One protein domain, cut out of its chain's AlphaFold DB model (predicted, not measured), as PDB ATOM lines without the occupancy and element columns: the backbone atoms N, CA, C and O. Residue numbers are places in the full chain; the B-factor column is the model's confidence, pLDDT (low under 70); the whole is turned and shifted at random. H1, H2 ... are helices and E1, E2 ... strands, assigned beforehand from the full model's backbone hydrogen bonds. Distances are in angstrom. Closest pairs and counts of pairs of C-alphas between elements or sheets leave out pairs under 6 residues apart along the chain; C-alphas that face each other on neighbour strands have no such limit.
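This is residues 5 to 149 of the 231 residues of an uncharacterized protein of Collimonas pratensis (UniProt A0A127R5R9). Two four-stranded antiparallel sheets lie partly face to face as a sandwich, a long, twisted one, E5 to E8, and a shorter one, E1 to E4; the long strands E6 and E7 run well past the short sheet at the end where they turn at Gly 113. Three small helices come first in the chain: H2 packs on the edge of the sandwich where E1 and E5 come near each other, H1 lies beyond it, and H3 leads into E1. The printed part has 145 residues, with three named helices followed by eight named strands, in the order H1 H2 H3 E1 E2 E3 E4 E5 E6 E7 E8. The class is mixed, helices and strands. The whole is compact, with a radius of gyration of the C-alphas of 15.3 A and spans of 48 by 35 by 28 A.

Begin with the twisted sheet of E5, residues 87 to 95, E6, residues 98 to 111, E7, residues 114 to 125, and E8, residues 130 to 139. It is a meander, each strand the antiparallel neighbour of the one before, and its edge strands are E5 and E8. Look for N 90 and O 102, 2.9 A apart, between E5 and E6; N 103 and O 120, 2.8 A, between E6 and E7; and N 121 and O 135, 2.8 A, between E7 and E8, each within hydrogen-bond range. E6 bends by 59 degrees at residue 107. The second meander is E1, residues 40 to 44, E2, residues 49 to 54, E3, residues 59 to 64, and E4, residues 67 to 72. Here N 41 and O 51 are 2.8 A apart, N 52 and O 61 2.8 A, and N 62 and O 69 2.9 A, within hydrogen-bond range. The two sheets form a sandwich, two sheets face to face, with the facing parts 9.7 A centre to centre and the strands of the one at 16 degrees to those of the other. The closest C-alphas of E1 and E5 are those of Met 43 and Ala 94, 6.9 A apart; for E4 and E8 they are Phe 71 and Leu 131, 7.4 A apart. H2, residues 20 to 24, is on the long sheet over E5 at a height over the sheet of 6.9 A, with Trp 24 and Ile 91 their closest C-alphas at 5.2 A; it only grazes the other sheet. H3, residues 36 to 39, only grazes the sheet of E1 to E4, with the C-alphas of Leu 39 and Leu 53 closest at 5.1 A. H1, residues 5 to 16, is on neither sheet; with residues 14 to 15 alone it only just touches H2, only at the corner, with 3 pairs of C-alphas within 8 A, the closest being Val 14 and Arg 23 at 5.7 A. In H1 and H2 every O i to N i+4 pair is within hydrogen-bond range; H3 is too short for such a pair.

Find C-alpha 5 at (220.928, 219.692, 181.182), where H1 begins; it runs 17.6 A. C-alpha 98 at (247.082, 226.140, 165.519) opens E6, which measures 37.1 A; E7 measures 35.7 A, E8 27.6 A and E5 24.3 A. E8 ends at C-alpha 139, at (224.420, 243.829, 165.582). E4 measures 17.0 A, E2 and E3 16.8 A each, and E1 12.3 A.

The two C-alphas farthest apart are those of Ala 46 and Gly 113, 47.8 A. The printed part has no cut. The links H2 to H3, 11 residues, and E4 to E5, 14 residues, are long, and at the latter the chain changes from one sheet to the other. Confidence is under 70 at residues 5 to 19, 21 to 22, 25 to 26 and 80 to 81; the mean pLDDT of the printed part is 83.3.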
ATOM      1  N   ARG A   5     221.034 221.142 180.948       54.47
ATOM      2  CA  ARG A   5     220.928 219.692 181.182       54.47
ATOM      3  C   ARG A   5     221.039 218.857 179.908       54.47
ATOM      4  O   ARG A   5     221.751 217.855 179.916       54.47
ATOM      5  N   GLU A   6     220.404 219.269 178.817       54.03
ATOM      6  CA  GLU A   6     220.495 218.576 177.522       54.03
ATOM      7  C   GLU A   6     221.900 218.708 176.923       54.03
ATOM      8  O   GLU A   6     222.470 217.727 176.437       54.03
ATOM      9  N   ALA A   7     222.522 219.880 177.086       52.22
ATOM     10  CA  ALA A   7     223.921 220.104 176.727       52.22
ATOM     11  C   ALA A   7     224.886 219.195 177.517       52.22
ATOM     12  O   ALA A   7     225.913 218.780 176.990       52.22
ATOM     13  N   ALA A   8     224.555 218.828 178.761       57.81
ATOM     14  CA  ALA A   8     225.393 217.970 179.603       57.81
ATOM     15  C   ALA A   8     225.503 216.535 179.078       57.81
ATOM     16  O   ALA A   8     226.597 215.978 178.971       57.81
ATOM     17  N   ALA A   9     224.353 215.935 178.767       59.22
ATOM     18  CA  ALA A   9     224.282 214.572 178.258       59.22
ATOM     19  C   ALA A   9     224.890 214.478 176.853       59.22
ATOM     20  O   ALA A   9     225.542 213.487 176.525       59.22
ATOM     21  N   TYR A  10     224.719 215.533 176.054       57.25
ATOM     22  CA  TYR A  10     225.350 215.666 174.751       57.25
ATOM     23  C   TYR A  10     226.878 215.770 174.877       57.25
ATOM     24  O   TYR A  10     227.586 214.925 174.343       57.25
ATOM     25  N   ASN A  11     227.396 216.705 175.682       54.53
ATOM     26  CA  ASN A  11     228.838 216.928 175.846       54.53
ATOM     27  C   ASN A  11     229.592 215.691 176.360       54.53
ATOM     28  O   ASN A  11     230.705 215.430 175.907       54.53
ATOM     29  N   LYS A  12     228.994 214.897 177.261       61.78
ATOM     30  CA  LYS A  12     229.607 213.641 177.725       61.78
ATOM     31  C   LYS A  12     229.752 212.621 176.589       61.78
ATOM     32  O   LYS A  12     230.820 212.044 176.429       61.78
ATOM     33  N   LYS A  13     228.715 212.454 175.761       58.78
ATOM     34  CA  LYS A  13     228.770 211.566 174.587       58.78
ATOM     35  C   LYS A  13     229.812 212.033 173.570       58.78
ATOM     36  O   LYS A  13     230.520 211.208 173.016       58.78
ATOM     37  N   VAL A  14     229.944 213.344 173.361       55.09
ATOM     38  CA  VAL A  14     230.924 213.937 172.432       55.09
ATOM     39  C   VAL A  14     232.358 213.600 172.847       55.09
ATOM     40  O   VAL A  14     233.163 213.192 172.012       55.09
ATOM     41  N   LEU A  15     232.676 213.736 174.140       55.59
ATOM     42  CA  LEU A  15     234.014 213.447 174.668       55.59
ATOM     43  C   LEU A  15     234.415 211.972 174.483       55.59
ATOM     44  O   LEU A  15     235.594 211.692 174.280       55.59
ATOM     45  N   GLU A  16     233.444 211.057 174.495       62.09
ATOM     46  CA  GLU A  16     233.652 209.605 174.399       62.09
ATOM     47  C   GLU A  16     233.622 209.056 172.950       62.09
ATOM     48  O   GLU A  16     234.078 207.937 172.731       62.09
ATOM     49  N   ALA A  17     233.116 209.799 171.951       52.25
ATOM     50  CA  ALA A  17     232.588 209.181 170.718       52.25
ATOM     51  C   ALA A  17     233.249 209.525 169.361       52.25
ATOM     52  O   ALA A  17     232.675 209.159 168.336       52.25
ATOM     53  N   GLY A  18     234.408 210.194 169.266       62.94
ATOM     54  CA  GLY A  18     234.890 210.581 167.923       62.94
ATOM     55  C   GLY A  18     236.340 211.018 167.751       62.94
ATOM     56  O   GLY A  18     237.148 211.001 168.681       62.94
ATOM     57  N   THR A  19     236.669 211.414 166.519       69.62
ATOM     58  CA  THR A  19     237.927 212.098 166.189       69.62
ATOM     59  C   THR A  19     237.959 213.500 166.804       69.62
ATOM     60  O   THR A  19     236.927 214.062 167.171       69.62
ATOM     61  N   ASP A  20     239.153 214.085 166.898       70.06
ATOM     62  CA  ASP A  20     239.363 215.468 167.351       70.06
ATOM     63  C   ASP A  20     238.413 216.454 166.623       70.06
ATOM     64  O   ASP A  20     237.658 217.188 167.259       70.06
ATOM     65  N   GLN A  21     238.310 216.344 165.295       66.19
ATOM     66  CA  GLN A  21     237.435 217.173 164.458       66.19
ATOM     67  C   GLN A  21     235.930 216.983 164.731       66.19
ATOM     68  O   GLN A  21     235.151 217.940 164.682       66.19
ATOM     69  N   GLN A  22     235.495 215.755 165.026       67.50
ATOM     70  CA  GLN A  22     234.098 215.476 165.378       67.50
ATOM     71  C   GLN A  22     233.739 216.062 166.749       67.50
ATOM     72  O   GLN A  22     232.621 216.547 166.924       67.50
ATOM     73  N   ARG A  23     234.693 216.087 167.692       70.56
ATOM     74  CA  ARG A  23     234.502 216.692 169.018       70.56
ATOM     75  C   ARG A  23     234.325 218.203 168.957       70.56
ATOM     76  O   ARG A  23     233.387 218.724 169.559       70.56
ATOM     77  N   TRP A  24     235.190 218.910 168.232       70.88
ATOM     78  CA  TRP A  24     235.172 220.381 168.186       70.88
ATOM     79  C   TRP A  24     233.855 220.941 167.657       70.88
ATOM     80  O   TRP A  24     233.282 221.858 168.243       70.88
ATOM     81  N   ASN A  25     233.309 220.315 166.611       64.25
ATOM     82  CA  ASN A  25     232.035 220.721 166.021       64.25
ATOM     83  C   ASN A  25     230.838 220.590 166.976       64.25
ATOM     84  O   ASN A  25     229.798 221.214 166.751       64.25
ATOM     85  N   GLN A  26     230.970 219.787 168.032       68.56
ATOM     86  CA  GLN A  26     229.884 219.453 168.946       68.56
ATOM     87  C   GLN A  26     230.063 220.084 170.337       68.56
ATOM     88  O   GLN A  26     229.068 220.326 171.017       68.56
ATOM     89  N   PHE A  27     231.291 220.402 170.753       75.62
ATOM     90  CA  PHE A  27     231.574 220.905 172.097       75.62
ATOM     91  C   PHE A  27     231.543 222.438 172.181       75.62
ATOM     92  O   PHE A  27     232.199 223.139 171.410       75.62
ATOM     93  N   ARG A  28     230.798 222.972 173.156       87.19
ATOM     94  CA  ARG A  28     230.706 224.413 173.445       87.19
ATOM     95  C   ARG A  28     230.924 224.676 174.931       87.19
ATOM     96  O   ARG A  28     230.280 224.045 175.770       87.19
ATOM     97  N   LEU A  29     231.794 225.636 175.234       90.44
ATOM     98  CA  LEU A  29     231.968 226.218 176.563       90.44
ATOM     99  C   LEU A  29     230.962 227.352 176.719       90.44
ATOM    100  O   LEU A  29     230.934 228.241 175.876       90.44
ATOM    101  N   TYR A  30     230.156 227.340 177.773       90.94
ATOM    102  CA  TYR A  30     229.160 228.382 178.029       90.94
ATOM    103  C   TYR A  30     229.572 229.220 179.236       90.94
ATOM    104  O   TYR A  30     229.908 228.657 180.282       90.94
ATOM    105  N   SER A  31     229.536 230.548 179.105       90.19
ATOM    106  CA  SER A  31     229.969 231.468 180.164       90.19
ATOM    107  C   SER A  31     229.101 231.401 181.427       90.19
ATOM    108  O   SER A  31     229.551 231.763 182.511       90.19
ATOM    109  N   ASP A  32     227.880 230.876 181.326       88.19
ATOM    110  CA  ASP A  32     226.952 230.685 182.442       88.19
ATOM    111  C   ASP A  32     226.996 229.273 183.061       88.19
ATOM    112  O   ASP A  32     226.222 228.962 183.976       88.19
ATOM    113  N   SER A  33     227.920 228.410 182.619       87.62
ATOM    114  CA  SER A  33     228.096 227.083 183.213       87.62
ATOM    115  C   SER A  33     228.637 227.168 184.641       87.62
ATOM    116  O   SER A  33     229.692 227.744 184.901       87.62
ATOM    117  N   LYS A  34     227.954 226.495 185.573       86.38
ATOM    118  CA  LYS A  34     228.404 226.324 186.969       86.38
ATOM    119  C   LYS A  34     229.304 225.102 187.175       86.38
ATOM    120  O   LYS A  34     229.874 224.943 188.248       86.38
ATOM    121  N   ASP A  35     229.395 224.227 186.177       86.62
ATOM    122  CA  ASP A  35     230.189 222.999 186.223       86.62
ATOM    123  C   ASP A  35     231.594 223.267 185.649       86.62
ATOM    124  O   ASP A  35     231.703 223.544 184.447       86.62
ATOM    125  N   PRO A  36     232.667 223.169 186.460       86.06
ATOM    126  CA  PRO A  36     234.033 223.427 186.009       86.06
ATOM    127  C   PRO A  36     234.503 222.509 184.879       86.06
ATOM    128  O   PRO A  36     235.367 222.906 184.104       86.06
ATOM    129  N   ASN A  37     233.953 221.296 184.758       84.75
ATOM    130  CA  ASN A  37     234.337 220.369 183.690       84.75
ATOM    131  C   ASN A  37     233.743 220.774 182.336       84.75
ATOM    132  O   ASN A  37     234.299 220.446 181.295       84.75
ATOM    133  N   ARG A  38     232.645 221.537 182.336       84.69
ATOM    134  CA  ARG A  38     232.023 222.084 181.114       84.69
ATOM    135  C   ARG A  38     232.631 223.408 180.669       84.69
ATOM    136  O   ARG A  38     232.224 223.965 179.656       84.69
ATOM    137  N   LEU A  39     233.583 223.912 181.445       89.50
ATOM    138  CA  LEU A  39     234.401 225.069 181.119       89.50
ATOM    139  C   LEU A  39     235.762 224.648 180.552       89.50
ATOM    140  O   LEU A  39     236.647 225.487 180.437       89.50
ATOM    141  N   LYS A  40     235.942 223.369 180.200       90.81
ATOM    142  CA  LYS A  40     237.184 222.826 179.644       90.81
ATOM    143  C   LYS A  40     236.895 221.957 178.432       90.81
ATOM    144  O   LYS A  40     235.905 221.232 178.419       90.81
ATOM    145  N   VAL A  41     237.767 222.017 177.435       88.50
ATOM    146  CA  VAL A  41     237.709 221.165 176.249       88.50
ATOM    147  C   VAL A  41     239.114 220.685 175.882       88.50
ATOM    148  O   VAL A  41     240.015 221.514 175.712       88.50
ATOM    149  N   PRO A  42     239.327 219.370 175.716       85.50
ATOM    150  CA  PRO A  42     240.539 218.867 175.093       85.50
ATOM    151  C   PRO A  42     240.572 219.324 173.633       85.50
ATOM    152  O   PRO A  42     239.714 218.950 172.832       85.50
ATOM    153  N   MET A  43     241.546 220.163 173.296       84.62
ATOM    154  CA  MET A  43     241.732 220.667 171.941       84.62
ATOM    155  C   MET A  43     242.359 219.592 171.064       84.62
ATOM    156  O   MET A  43     241.843 219.315 169.997       84.62
ATOM    157  N   ILE A  44     243.465 218.982 171.494       83.50
ATOM    158  CA  ILE A  44     244.175 217.966 170.705       83.50
ATOM    159  C   ILE A  44     244.638 216.877 171.657       83.50
ATOM    160  O   ILE A  44     245.603 217.068 172.407       83.50
ATOM    161  N   LEU A  45     243.956 215.729 171.625       80.19
ATOM    162  CA  LEU A  45     244.212 214.648 172.581       80.19
ATOM    163  C   LEU A  45     245.640 214.115 172.482       80.19
ATOM    164  O   LEU A  45     246.288 213.908 173.503       80.19
ATOM    165  N   ALA A  46     246.145 213.945 171.257       77.62
ATOM    166  CA  ALA A  46     247.451 213.337 171.004       77.62
ATOM    167  C   ALA A  46     248.625 214.084 171.664       77.62
ATOM    168  O   ALA A  46     249.663 213.484 171.924       77.62
ATOM    169  N   ILE A  47     248.470 215.385 171.931       79.81
ATOM    170  CA  ILE A  47     249.501 216.215 172.569       79.81
ATOM    171  C   ILE A  47     249.050 216.803 173.914       79.81
ATOM    172  O   ILE A  47     249.726 217.690 174.434       79.81
ATOM    173  N   GLY A  48     247.916 216.338 174.454       82.94
ATOM    174  CA  GLY A  48     247.384 216.777 175.747       82.94
ATOM    175  C   GLY A  48     247.062 218.271 175.823       82.94
ATOM    176  O   GLY A  48     247.215 218.868 176.884       82.94
ATOM    177  N   LEU A  49     246.676 218.887 174.704       86.94
ATOM    178  CA  LEU A  49     246.354 220.312 174.655       86.94
ATOM    179  C   LEU A  49     244.908 220.546 175.107       86.94
ATOM    180  O   LEU A  49     243.990 219.934 174.558       86.94
ATOM    181  N   GLU A  50     244.696 221.463 176.047       90.44
ATOM    182  CA  GLU A  50     243.384 221.777 176.625       90.44
ATOM    183  C   GLU A  50     243.103 223.285 176.593       90.44
ATOM    184  O   GLU A  50     243.984 224.097 176.870       90.44
ATOM    185  N   MET A  51     241.857 223.663 176.301       93.00
ATOM    186  CA  MET A  51     241.357 225.027 176.463       93.00
ATOM    187  C   MET A  51     240.389 225.081 177.641       93.00
ATOM    188  O   MET A  51     239.536 224.206 177.789       93.00
ATOM    189  N   LYS A  52     240.482 226.136 178.451       94.38
ATOM    190  CA  LYS A  52     239.584 226.411 179.577       94.38
ATOM    191  C   LYS A  52     239.022 227.819 179.473       94.38
ATOM    192  O   LYS A  52     239.749 228.729 179.098       94.38
ATOM    193  N   LEU A  53     237.765 227.994 179.852       93.94
ATOM    194  CA  LEU A  53     237.098 229.284 179.977       93.94
ATOM    195  C   LEU A  53     237.005 229.662 181.464       93.94
ATOM    196  O   LEU A  53     236.559 228.850 182.274       93.94
ATOM    197  N   ASP A  54     237.390 230.889 181.817       93.62
ATOM    198  CA  ASP A  54     237.121 231.511 183.120       93.62
ATOM    199  C   ASP A  54     236.120 232.667 182.932       93.62
ATOM    200  O   ASP A  54     236.514 233.814 182.696       93.62
ATOM    201  N   PRO A  55     234.803 232.395 183.039       89.50
ATOM    202  CA  PRO A  55     233.777 233.411 182.819       89.50
ATOM    203  C   PRO A  55     233.811 234.546 183.845       89.50
ATOM    204  O   PRO A  55     233.345 235.649 183.573       89.50
ATOM    205  N   LYS A  56     234.363 234.303 185.042       89.38
ATOM    206  CA  LYS A  56     234.434 235.329 186.092       89.38
ATOM    207  C   LYS A  56     235.448 236.415 185.763       89.38
ATOM    208  O   LYS A  56     235.361 237.498 186.328       89.38
ATOM    209  N   LYS A  57     236.405 236.119 184.885       89.81
ATOM    210  CA  LYS A  57     237.420 237.070 184.419       89.81
ATOM    211  C   LYS A  57     237.217 237.496 182.966       89.81
ATOM    212  O   LYS A  57     237.682 238.567 182.587       89.81
ATOM    213  N   GLY A  58     236.474 236.698 182.199       89.88
ATOM    214  CA  GLY A  58     236.347 236.874 180.755       89.88
ATOM    215  C   GLY A  58     237.566 236.331 180.003       89.88
ATOM    216  O   GLY A  58     237.902 236.822 178.928       89.88
ATOM    217  N   ASP A  59     238.233 235.319 180.565       94.19
ATOM    218  CA  ASP A  59     239.500 234.802 180.048       94.19
ATOM    219  C   ASP A  59     239.332 233.416 179.427       94.19
ATOM    220  O   ASP A  59     238.542 232.596 179.901       94.19
ATOM    221  N   ILE A  60     240.160 233.101 178.435       94.88
ATOM    222  CA  ILE A  60     240.471 231.717 178.070       94.88
ATOM    223  C   ILE A  60     241.912 231.397 178.416       94.88
ATOM    224  O   ILE A  60     242.805 232.231 178.285       94.88
ATOM    225  N   SER A  61     242.148 230.157 178.829       94.62
ATOM    226  CA  SER A  61     243.490 229.622 178.964       94.62
ATOM    227  C   SER A  61     243.698 228.430 178.057       94.62
ATOM    228  O   SER A  61     242.853 227.537 178.038       94.62
ATOM    229  N   ILE A  62     244.837 228.389 177.380       93.50
ATOM    230  CA  ILE A  62     245.290 227.243 176.600       93.50
ATOM    231  C   ILE A  62     246.481 226.638 177.339       93.50
ATOM    232  O   ILE A  62     247.372 227.364 177.783       93.50
ATOM    233  N   GLU A  63     246.444 225.328 177.560       91.00
ATOM    234  CA  GLU A  63     247.398 224.622 178.411       91.00
ATOM    235  C   GLU A  63     247.972 223.390 177.708       91.00
ATOM    236  O   GLU A  63     247.231 222.573 177.156       91.00
ATOM    237  N   LYS A  64     249.301 223.253 177.760       85.12
ATOM    238  CA  LYS A  64     250.057 222.097 177.262       85.12
ATOM    239  C   LYS A  64     251.218 221.796 178.204       85.12
ATOM    240  O   LYS A  64     252.108 222.626 178.361       85.12
ATOM    241  N   SER A  65     251.244 220.602 178.795       77.06
ATOM    242  CA  SER A  65     252.379 220.092 179.591       77.06
ATOM    243  C   SER A  65     252.964 221.106 180.595       77.06
ATOM    244  O   SER A  65     254.170 221.331 180.624       77.06
ATOM    245  N   GLY A  66     252.111 221.754 181.398       71.75
ATOM    246  CA  GLY A  66     252.528 222.728 182.419       71.75
ATOM    247  C   GLY A  66     252.792 224.150 181.908       71.75
ATOM    248  O   GLY A  66     252.974 225.060 182.716       71.75
ATOM    249  N   GLN A  67     252.757 224.383 180.594       82.88
ATOM    250  CA  GLN A  67     252.693 225.731 180.032       82.88
ATOM    251  C   GLN A  67     251.237 226.164 179.917       82.88
ATOM    252  O   GLN A  67     250.431 225.463 179.307       82.88
ATOM    253  N   LYS A  68     250.916 227.321 180.494       91.06
ATOM    254  CA  LYS A  68     249.582 227.914 180.465       91.06
ATOM    255  C   LYS A  68     249.666 229.324 179.902       91.06
ATOM    256  O   LYS A  68     250.325 230.183 180.485       91.06
ATOM    257  N   GLN A  69     248.963 229.562 178.806       92.81
ATOM    258  CA  GLN A  69     248.760 230.889 178.239       92.81
ATOM    259  C   GLN A  69     247.346 231.346 178.559       92.81
ATOM    260  O   GLN A  69     246.414 230.556 178.437       92.81
ATOM    261  N   VAL A  70     247.180 232.593 178.987       94.81
ATOM    262  CA  VAL A  70     245.878 233.157 179.363       94.81
ATOM    263  C   VAL A  70     245.634 234.421 178.552       94.81
ATOM    264  O   VAL A  70     246.515 235.273 178.473       94.81
ATOM    265  N   PHE A  71     244.446 234.543 177.972       94.62
ATOM    266  CA  PHE A  71     244.051 235.668 177.131       94.62
ATOM    267  C   PHE A  71     242.675 236.171 177.550       94.62
ATOM    268  O   PHE A  71     241.764 235.366 177.757       94.62
ATOM    269  N   LYS A  72     242.516 237.493 177.622       92.44
ATOM    270  CA  LYS A  72     241.217 238.135 177.842       92.44
ATOM    271  C   LYS A  72     240.439 238.166 176.528       92.44
ATOM    272  O   LYS A  72     240.937 238.717 175.550       92.44
ATOM    273  N   ILE A  73     239.246 237.580 176.509       90.50
ATOM    274  CA  ILE A  73     238.356 237.523 175.330       90.50
ATOM    275  C   ILE A  73     237.009 238.211 175.557       90.50
ATOM    276  O   ILE A  73     236.244 238.395 174.616       90.50
ATOM    277  N   ASP A  74     236.685 238.540 176.803       88.81
ATOM    278  CA  ASP A  74     235.486 239.281 177.171       88.81
ATOM    279  C   ASP A  74     235.719 240.005 178.503       88.81
ATOM    280  O   ASP A  74     236.764 239.867 179.155       88.81
ATOM    281  N   ASP A  75     234.727 240.764 178.939       84.94
ATOM    282  CA  ASP A  75     234.626 241.227 180.305       84.94
ATOM    283  C   ASP A  75     234.098 240.157 181.252       84.94
ATOM    284  O   ASP A  75     233.395 239.216 180.882       84.94
ATOM    285  N   ALA A  76     234.452 240.327 182.526       81.25
ATOM    286  CA  ALA A  76     233.940 239.503 183.603       81.25
ATOM    287  C   ALA A  76     232.406 239.462 183.559       81.25
ATOM    288  O   ALA A  76     231.739 240.501 183.462       81.25
ATOM    289  N   VAL A  77     231.832 238.263 183.666       76.06
ATOM    290  CA  VAL A  77     230.379 238.109 183.767       76.06
ATOM    291  C   VAL A  77     229.873 238.886 184.986       76.06
ATOM    292  O   VAL A  77     230.349 238.692 186.104       76.06
ATOM    293  N   GLY A  78     228.888 239.759 184.763       70.81
ATOM    294  CA  GLY A  78     228.315 240.625 185.797       70.81
ATOM    295  C   GLY A  78     228.984 241.996 185.937       70.81
ATOM    296  O   GLY A  78     228.571 242.767 186.802       70.81
ATOM    297  N   SER A  79     229.974 242.335 185.102       73.75
ATOM    298  CA  SER A  79     230.438 243.722 185.003       73.75
ATOM    299  C   SER A  79     229.347 244.594 184.360       73.75
ATOM    300  O   SER A  79     228.665 244.173 183.426       73.75
ATOM    301  N   GLY A  80     229.170 245.827 184.846       67.56
ATOM    302  CA  GLY A  80     228.181 246.767 184.292       67.56
ATOM    303  C   GLY A  80     228.485 247.239 182.862       67.56
ATOM    304  O   GLY A  80     227.641 247.875 182.241       67.56
ATOM    305  N   ALA A  81     229.678 246.926 182.346       69.19
ATOM    306  CA  ALA A  81     230.109 247.229 180.983       69.19
ATOM    307  C   ALA A  81     229.851 246.072 179.998       69.19
ATOM    308  O   ALA A  81     230.016 246.254 178.795       69.19
ATOM    309  N   ASN A  82     229.441 244.893 180.484       75.44
ATOM    310  CA  ASN A  82     229.343 243.700 179.652       75.44
ATOM    311  C   ASN A  82     228.082 243.725 178.764       75.44
ATOM    312  O   ASN A  82     226.971 243.434 179.215       75.44
ATOM    313  N   THR A  83     228.266 244.037 177.479       83.56
ATOM    314  CA  THR A  83     227.221 243.970 176.441       83.56
ATOM    315  C   THR A  83     226.880 242.536 176.034       83.56
ATOM    316  O   THR A  83     225.859 242.310 175.384       83.56
ATOM    317  N   CYS A  84     227.699 241.565 176.441       84.88
ATOM    318  CA  CYS A  84     227.530 240.145 176.196       84.88
ATOM    319  C   CYS A  84     227.542 239.300 177.492       84.88
ATOM    320  O   CYS A  84     228.429 238.473 177.726       84.88
ATOM    321  N   PRO A  85     226.522 239.425 178.358       77.25
ATOM    322  CA  PRO A  85     226.502 238.738 179.651       77.25
ATOM    323  C   PRO A  85     226.486 237.203 179.536       77.25
ATOM    324  O   PRO A  85     226.817 236.504 180.496       77.25
ATOM    325  N   LYS A  86     226.082 236.661 178.377       86.94
ATOM    326  CA  LYS A  86     226.065 235.225 178.077       86.94
ATOM    327  C   LYS A  86     226.664 234.964 176.701       86.94
ATOM    328  O   LYS A  86     226.075 235.328 175.684       86.94
ATOM    329  N   TYR A  87     227.784 234.256 176.677       91.19
ATOM    330  CA  TYR A  87     228.464 233.861 175.453       91.19
ATOM    331  C   TYR A  87     228.847 232.387 175.485       91.19
ATOM    332  O   TYR A  87     228.918 231.743 176.536       91.19
ATOM    333  N   SER A  88     229.102 231.844 174.300       92.62
ATOM    334  CA  SER A  88     229.690 230.521 174.141       92.62
ATOM    335  C   SER A  88     230.998 230.597 173.375       92.62
ATOM    336  O   SER A  88     231.089 231.361 172.417       92.62
ATOM    337  N   VAL A  89     231.958 229.758 173.740       94.19
ATOM    338  CA  VAL A  89     233.222 229.578 173.026       94.19
ATOM    339  C   VAL A  89     233.284 228.159 172.474       94.19
ATOM    340  O   VAL A  89     232.939 227.199 173.167       94.19
ATOM    341  N   ARG A  90     233.727 228.007 171.227       91.44
ATOM    342  CA  ARG A  90     233.969 226.701 170.605       91.44
ATOM    343  C   ARG A  90     235.205 226.714 169.727       91.44
ATOM    344  O   ARG A  90     235.630 227.761 169.254       91.44
ATOM    345  N   ILE A  91     235.733 225.526 169.478       91.38
ATOM    346  CA  ILE A  91     236.810 225.300 168.516       91.38
ATOM    347  C   ILE A  91     236.145 224.979 167.178       91.38
ATOM    348  O   ILE A  91     235.246 224.143 167.123       91.38
ATOM    349  N   LEU A  92     236.538 225.670 166.114       88.50
ATOM    350  CA  LEU A  92     236.078 225.373 164.755       88.50
ATOM    351  C   LEU A  92     236.992 224.360 164.078       88.50
ATOM    352  O   LEU A  92     236.524 223.460 163.389       88.50
ATOM    353  N   ASP A  93     238.293 224.535 164.286       88.06
ATOM    354  CA  ASP A  93     239.345 223.707 163.725       88.06
ATOM    355  C   ASP A  93     240.573 223.786 164.633       88.06
ATOM    356  O   ASP A  93     240.815 224.817 165.266       88.06
ATOM    357  N   ALA A  94     241.354 222.718 164.712       88.25
ATOM    358  CA  ALA A  94     242.627 222.726 165.410       88.25
ATOM    359  C   ALA A  94     243.586 221.699 164.809       88.25
ATOM    360  O   ALA A  94     243.212 220.637 164.334       88.25
ATOM    361  N   LEU A  95     244.873 222.006 164.851       86.69
ATOM    362  CA  LEU A  95     245.958 221.097 164.503       86.69
ATOM    363  C   LEU A  95     247.098 221.312 165.490       86.69
ATOM    364  O   LEU A  95     247.134 222.300 166.218       86.69
ATOM    365  N   SER A  96     248.103 220.438 165.472       83.12
ATOM    366  CA  SER A  96     249.268 220.552 166.363       83.12
ATOM    367  C   SER A  96     250.014 221.894 166.274       83.12
ATOM    368  O   SER A  96     250.836 222.184 167.142       83.12
ATOM    369  N   THR A  97     249.733 222.712 165.253       88.00
ATOM    370  CA  THR A  97     250.306 224.047 165.061       88.00
ATOM    371  C   THR A  97     249.355 225.211 165.344       88.00
ATOM    372  O   THR A  97     249.857 226.301 165.597       88.00
ATOM    373  N   TYR A  98     248.028 225.030 165.325       92.31
ATOM    374  CA  TYR A  98     247.082 226.140 165.519       92.31
ATOM    375  C   TYR A  98     245.725 225.703 166.078       92.31
ATOM    376  O   TYR A  98     245.388 224.522 166.059       92.31
ATOM    377  N   ALA A  99     244.917 226.668 166.513       91.75
ATOM    378  CA  ALA A  99     243.485 226.471 166.715       91.75
ATOM    379  C   ALA A  99     242.680 227.695 166.278       91.75
ATOM    380  O   ALA A  99     243.069 228.826 166.557       91.75
ATOM    381  N   MET A 100     241.555 227.455 165.611       92.88
ATOM    382  CA  MET A 100     240.570 228.462 165.249       92.88
ATOM    383  C   MET A 100     239.410 228.409 166.237       92.88
ATOM    384  O   MET A 100     238.767 227.370 166.407       92.88
ATOM    385  N   ILE A 101     239.149 229.528 166.900       94.38
ATOM    386  CA  ILE A 101     238.202 229.642 168.006       94.38
ATOM    387  C   ILE A 101     237.097 230.616 167.597       94.38
ATOM    388  O   ILE A 101     237.370 231.677 167.047       94.38
ATOM    389  N   GLU A 102     235.849 230.259 167.882       93.38
ATOM    390  CA  GLU A 102     234.690 231.140 167.738       93.38
ATOM    391  C   GLU A 102     234.118 231.442 169.121       93.38
ATOM    392  O   GLU A 102     233.728 230.526 169.854       93.38
ATOM    393  N   LYS A 103     234.008 232.725 169.448       94.12
ATOM    394  CA  LYS A 103     233.188 233.240 170.540       94.12
ATOM    395  C   LYS A 103     231.891 233.772 169.947       94.12
ATOM    396  O   LYS A 103     231.888 234.426 168.917       94.12
ATOM    397  N   SER A 104     230.758 233.448 170.554       92.75
ATOM    398  CA  SER A 104     229.439 233.866 170.075       92.75
ATOM    399  C   SER A 104     228.612 234.426 171.215       92.75
ATOM    400  O   SER A 104     228.398 233.746 172.221       92.75
ATOM    401  N   CYS A 105     228.092 235.628 171.004       91.19
ATOM    402  CA  CYS A 105     227.139 236.301 171.861       91.19
ATOM    403  C   CYS A 105     225.733 236.174 171.283       91.19
ATOM    404  O   CYS A 105     225.400 236.848 170.309       91.19
ATOM    405  N   SER A 106     224.902 235.305 171.863       86.75
ATOM    406  CA  SER A 106     223.489 235.254 171.461       86.75
ATOM    407  C   SER A 106     222.802 236.569 171.812       86.75
ATOM    408  O   SER A 106     223.210 237.238 172.757       86.75
ATOM    409  N   ILE A 107     221.747 236.913 171.073       87.69
ATOM    410  CA  ILE A 107     221.032 238.166 171.303       87.69
ATOM    411  C   ILE A 107     220.644 238.329 172.772       87.69
ATOM    412  O   ILE A 107     220.003 237.461 173.370       87.69
ATOM    413  N   SER A 108     221.058 239.452 173.346       85.88
ATOM    414  CA  SER A 108     220.780 239.807 174.727       85.88
ATOM    415  C   SER A 108     220.419 241.282 174.830       85.88
ATOM    416  O   SER A 108     220.935 242.121 174.092       85.88
ATOM    417  N   GLU A 109     219.482 241.585 175.719       87.56
ATOM    418  CA  GLU A 109     219.156 242.951 176.112       87.56
ATOM    419  C   GLU A 109     220.042 243.305 177.306       87.56
ATOM    420  O   GLU A 109     219.845 242.774 178.400       87.56
ATOM    421  N   TYR A 110     221.067 244.131 177.081       82.25
ATOM    422  CA  TYR A 110     222.048 244.477 178.119       82.25
ATOM    423  C   TYR A 110     221.629 245.718 178.921       82.25
ATOM    424  O   TYR A 110     222.037 245.882 180.068       82.25
ATOM    425  N   VAL A 111     220.759 246.555 178.349       84.69
ATOM    426  CA  VAL A 111     219.972 247.589 179.040       84.69
ATOM    427  C   VAL A 111     218.606 247.720 178.351       84.69
ATOM    428  O   VAL A 111     218.504 247.353 177.178       84.69
ATOM    429  N   PRO A 112     217.563 248.260 179.014       88.62
ATOM    430  CA  PRO A 112     216.232 248.365 178.419       88.62
ATOM    431  C   PRO A 112     216.247 249.040 177.041       88.62
ATOM    432  O   PRO A 112     216.738 250.161 176.889       88.62
ATOM    433  N   GLY A 113     215.724 248.343 176.035       87.94
ATOM    434  CA  GLY A 113     215.646 248.801 174.650       87.94
ATOM    435  C   GLY A 113     216.953 248.732 173.854       87.94
ATOM    436  O   GLY A 113     216.933 249.082 172.674       87.94
ATOM    437  N   LYS A 114     218.072 248.276 174.437       88.31
ATOM    438  CA  LYS A 114     219.338 248.085 173.713       88.31
ATOM    439  C   LYS A 114     219.732 246.618 173.679       88.31
ATOM    440  O   LYS A 114     219.913 245.971 174.711       88.31
ATOM    441  N   TYR A 115     219.918 246.125 172.462       88.88
ATOM    442  CA  TYR A 115     220.265 244.742 172.197       88.88
ATOM    443  C   TYR A 115     221.701 244.651 171.707       88.88
ATOM    444  O   TYR A 115     222.247 245.599 171.142       88.88
ATOM    445  N   HIS A 116     222.315 243.502 171.942       89.88
ATOM    446  CA  HIS A 116     223.596 243.148 171.367       89.88
ATOM    447  C   HIS A 116     223.597 241.662 171.021       89.88
ATOM    448  O   HIS A 116     223.144 240.820 171.801       89.88
ATOM    449  N   MET A 117     224.106 241.351 169.838       90.38
ATOM    450  CA  MET A 117     224.542 240.020 169.446       90.38
ATOM    451  C   MET A 117     225.830 240.153 168.647       90.38
ATOM    452  O   MET A 117     226.045 241.168 167.983       90.38
ATOM    453  N   GLY A 118     226.658 239.118 168.654       89.75
ATOM    454  CA  GLY A 118     227.926 239.181 167.949       89.75
ATOM    455  C   GLY A 118     228.678 237.868 167.898       89.75
ATOM    456  O   GLY A 118     228.297 236.877 168.529       89.75
ATOM    457  N   VAL A 119     229.742 237.865 167.114       90.56
ATOM    458  CA  VAL A 119     230.646 236.741 166.932       90.56
ATOM    459  C   VAL A 119     232.062 237.258 166.739       90.56
ATOM    460  O   VAL A 119     232.287 238.156 165.932       90.56
ATOM    461  N   ASP A 120     232.998 236.627 167.438       91.69
ATOM    462  CA  ASP A 120     234.419 236.938 167.372       91.69
ATOM    463  C   ASP A 120     235.168 235.666 166.976       91.69
ATOM    464  O   ASP A 120     234.898 234.571 167.493       91.69
ATOM    465  N   TYR A 121     236.106 235.798 166.046       92.12
ATOM    466  CA  TYR A 121     236.958 234.714 165.581       92.12
ATOM    467  C   TYR A 121     238.396 234.964 166.005       92.12
ATOM    468  O   TYR A 121     238.953 236.021 165.719       92.12
ATOM    469  N   TYR A 122     239.021 233.964 166.623       94.19
ATOM    470  CA  TYR A 122     240.408 234.043 167.064       94.19
ATOM    471  C   TYR A 122     241.251 232.919 166.478       94.19
ATOM    472  O   TYR A 122     240.845 231.755 166.490       94.19
ATOM    473  N   LEU A 123     242.460 233.261 166.041       94.69
ATOM    474  CA  LEU A 123     243.475 232.310 165.610       94.69
ATOM    475  C   LEU A 123     244.561 232.209 166.678       94.69
ATOM    476  O   LEU A 123     245.263 233.180 166.960       94.69
ATOM    477  N   TYR A 124     244.696 231.024 167.265       93.94
ATOM    478  CA  TYR A 124     245.773 230.696 168.186       93.94
ATOM    479  C   TYR A 124     246.921 230.011 167.446       93.94
ATOM    480  O   TYR A 124     246.720 228.960 166.834       93.94
ATOM    481  N   ASP A 125     248.125 230.572 167.531       93.00
ATOM    482  CA  ASP A 125     249.352 229.977 167.010       93.00
ATOM    483  C   ASP A 125     250.138 229.273 168.121       93.00
ATOM    484  O   ASP A 125     250.661 229.912 169.034       93.00
ATOM    485  N   MET A 126     250.289 227.951 168.004       88.56
ATOM    486  CA  MET A 126     250.967 227.130 169.018       88.56
ATOM    487  C   MET A 126     252.456 227.457 169.134       88.56
ATOM    488  O   MET A 126     253.044 227.272 170.195       88.56
ATOM    489  N   GLN A 127     253.090 227.886 168.036       88.94
ATOM    490  CA  GLN A 127     254.536 228.110 168.001       88.94
ATOM    491  C   GLN A 127     254.935 229.382 168.753       88.94
ATOM    492  O   GLN A 127     255.945 229.389 169.449       88.94
ATOM    493  N   THR A 128     254.153 230.448 168.599       88.12
ATOM    494  CA  THR A 128     254.423 231.747 169.232       88.12
ATOM    495  C   THR A 128     253.603 231.978 170.495       88.12
ATOM    496  O   THR A 128     253.834 232.968 171.181       88.12
ATOM    497  N   ALA A 129     252.659 231.085 170.819       88.81
ATOM    498  CA  ALA A 129     251.692 231.300 171.891       88.81
ATOM    499  C   ALA A 129     250.899 232.614 171.705       88.81
ATOM    500  O   ALA A 129     250.527 233.272 172.675       88.81
ATOM    501  N   THR A 130     250.628 232.982 170.451       90.12
ATOM    502  CA  THR A 130     249.884 234.193 170.086       90.12
ATOM    503  C   THR A 130     248.420 233.849 169.864       90.12
ATOM    504  O   THR A 130     248.120 232.920 169.117       90.12
ATOM    505  N   LEU A 131     247.506 234.619 170.454       93.19
ATOM    506  CA  LEU A 131     246.088 234.603 170.101       93.19
ATOM    507  C   LEU A 131     245.756 235.907 169.377       93.19
ATOM    508  O   LEU A 131     246.011 236.982 169.910       93.19
ATOM    509  N   ARG A 132     245.204 235.828 168.168       92.56
ATOM    510  CA  ARG A 132     244.915 237.006 167.343       92.56
ATOM    511  C   ARG A 132     243.443 237.076 166.965       92.56
ATOM    512  O   ARG A 132     242.888 236.061 166.550       92.56
ATOM    513  N   SER A 133     242.843 238.263 167.069       91.56
ATOM    514  CA  SER A 133     241.513 238.531 166.512       91.56
ATOM    515  C   SER A 133     241.593 238.516 164.985       91.56
ATOM    516  O   SER A 133     242.428 239.189 164.375       91.56
ATOM    517  N   VAL A 134     240.780 237.660 164.375       88.94
ATOM    518  CA  VAL A 134     240.683 237.474 162.923       88.94
ATOM    519  C   VAL A 134     239.552 238.322 162.365       88.94
ATOM    520  O   VAL A 134     239.714 238.946 161.319       88.94
ATOM    521  N   TRP A 135     238.408 238.305 163.046       85.81
ATOM    522  CA  TRP A 135     237.206 239.008 162.632       85.81
ATOM    523  C   TRP A 135     236.236 239.159 163.793       85.81
ATOM    524  O   TRP A 135     236.095 238.242 164.606       85.81
ATOM    525  N   GLU A 136     235.507 240.266 163.786       86.25
ATOM    526  CA  GLU A 136     234.443 240.568 164.733       86.25
ATOM    527  C   GLU A 136     233.219 241.046 163.947       86.25
ATOM    528  O   GLU A 136     233.315 241.858 163.028       86.25
ATOM    529  N   GLY A 137     232.050 240.507 164.276       83.75
ATOM    530  CA  GLY A 137     230.780 240.913 163.684       83.75
ATOM    531  C   GLY A 137     229.747 241.103 164.776       83.75
ATOM    532  O   GLY A 137     229.564 240.217 165.605       83.75
ATOM    533  N   SER A 138     229.038 242.231 164.782       86.94
ATOM    534  CA  SER A 138     228.000 242.503 165.779       86.94
ATOM    535  C   SER A 138     226.777 243.195 165.181       86.94
ATOM    536  O   SER A 138     226.842 243.803 164.116       86.94
ATOM    537  N   SER A 139     225.639 243.070 165.863       86.19
ATOM    538  CA  SER A 139     224.420 243.829 165.582       86.19
ATOM    539  C   SER A 139     223.768 244.268 166.890       86.19
ATOM    540  O   SER A 139     223.836 243.571 167.907       86.19
ATOM    541  N   THR A 140     223.132 245.435 166.854       87.25
ATOM    542  CA  THR A 140     222.414 246.030 167.986       87.25
ATOM    543  C   THR A 140     220.894 245.985 167.828       87.25
ATOM    544  O   THR A 140     220.158 246.424 168.716       87.25
ATOM    545  N   GLU A 141     220.394 245.440 166.718       84.00
ATOM    546  CA  GLU A 141     218.962 245.356 166.451       84.00
ATOM    547  C   GLU A 141     218.347 244.074 167.015       84.00
ATOM    548  O   GLU A 141     218.912 242.982 166.935       84.00
ATOM    549  N   LYS A 142     217.108 244.185 167.505       81.81
ATOM    550  CA  LYS A 142     216.365 243.061 168.088       81.81
ATOM    551  C   LYS A 142     216.079 241.920 167.101       81.81
ATOM    552  O   LYS A 142     215.958 240.770 167.515       81.81
ATOM    553  N   VAL A 143     215.906 242.239 165.818       81.44
ATOM    554  CA  VAL A 143     215.431 241.297 164.779       81.44
ATOM    555  C   VAL A 143     216.463 241.118 163.657       81.44
ATOM    556  O   VAL A 143     216.161 240.572 162.601       81.44
ATOM    557  N   SER A 144     217.703 241.549 163.879       78.62
ATOM    558  CA  SER A 144     218.778 241.351 162.909       78.62
ATOM    559  C   SER A 144     219.186 239.872 162.808       78.62
ATOM    560  O   SER A 144     219.142 239.144 163.807       78.62
ATOM    561  N   PRO A 145     219.621 239.404 161.623       80.81
ATOM    562  CA  PRO A 145     220.247 238.096 161.501       80.81
ATOM    563  C   PRO A 145     221.545 238.050 162.317       80.81
ATOM    564  O   PRO A 145     222.260 239.043 162.442       80.81
ATOM    565  N   PHE A 146     221.876 236.871 162.847       81.81
ATOM    566  CA  PHE A 146     223.133 236.681 163.565       81.81
ATOM    567  C   PHE A 146     224.321 236.938 162.617       81.81
ATOM    568  O   PHE A 146     224.360 236.301 161.558       81.81
ATOM    569  N   PRO A 147     225.293 237.805 162.975       82.19
ATOM    570  CA  PRO A 147     226.336 238.308 162.072       82.19
ATOM    571  C   PRO A 147     227.465 237.287 161.839       82.19
ATOM    572  O   PRO A 147     228.648 237.616 161.855       82.19
ATOM    573  N   ARG A 148     227.109 236.010 161.647       81.19
ATOM    574  CA  ARG A 148     228.054 234.924 161.385       81.19
ATOM    575  C   ARG A 148     228.334 234.809 159.887       81.19
ATOM    576  O   ARG A 148     227.384 234.600 159.127       81.19
ATOM    577  N   PRO A 149     229.610 234.824 159.470       78.81
ATOM    578  CA  PRO A 149     229.961 234.584 158.083       78.81
ATOM    579  C   PRO A 149     229.613 233.178 157.612       78.81
ATOM    580  O   PRO A 149     229.565 232.215 158.386       78.81
TER     581      PRO A 149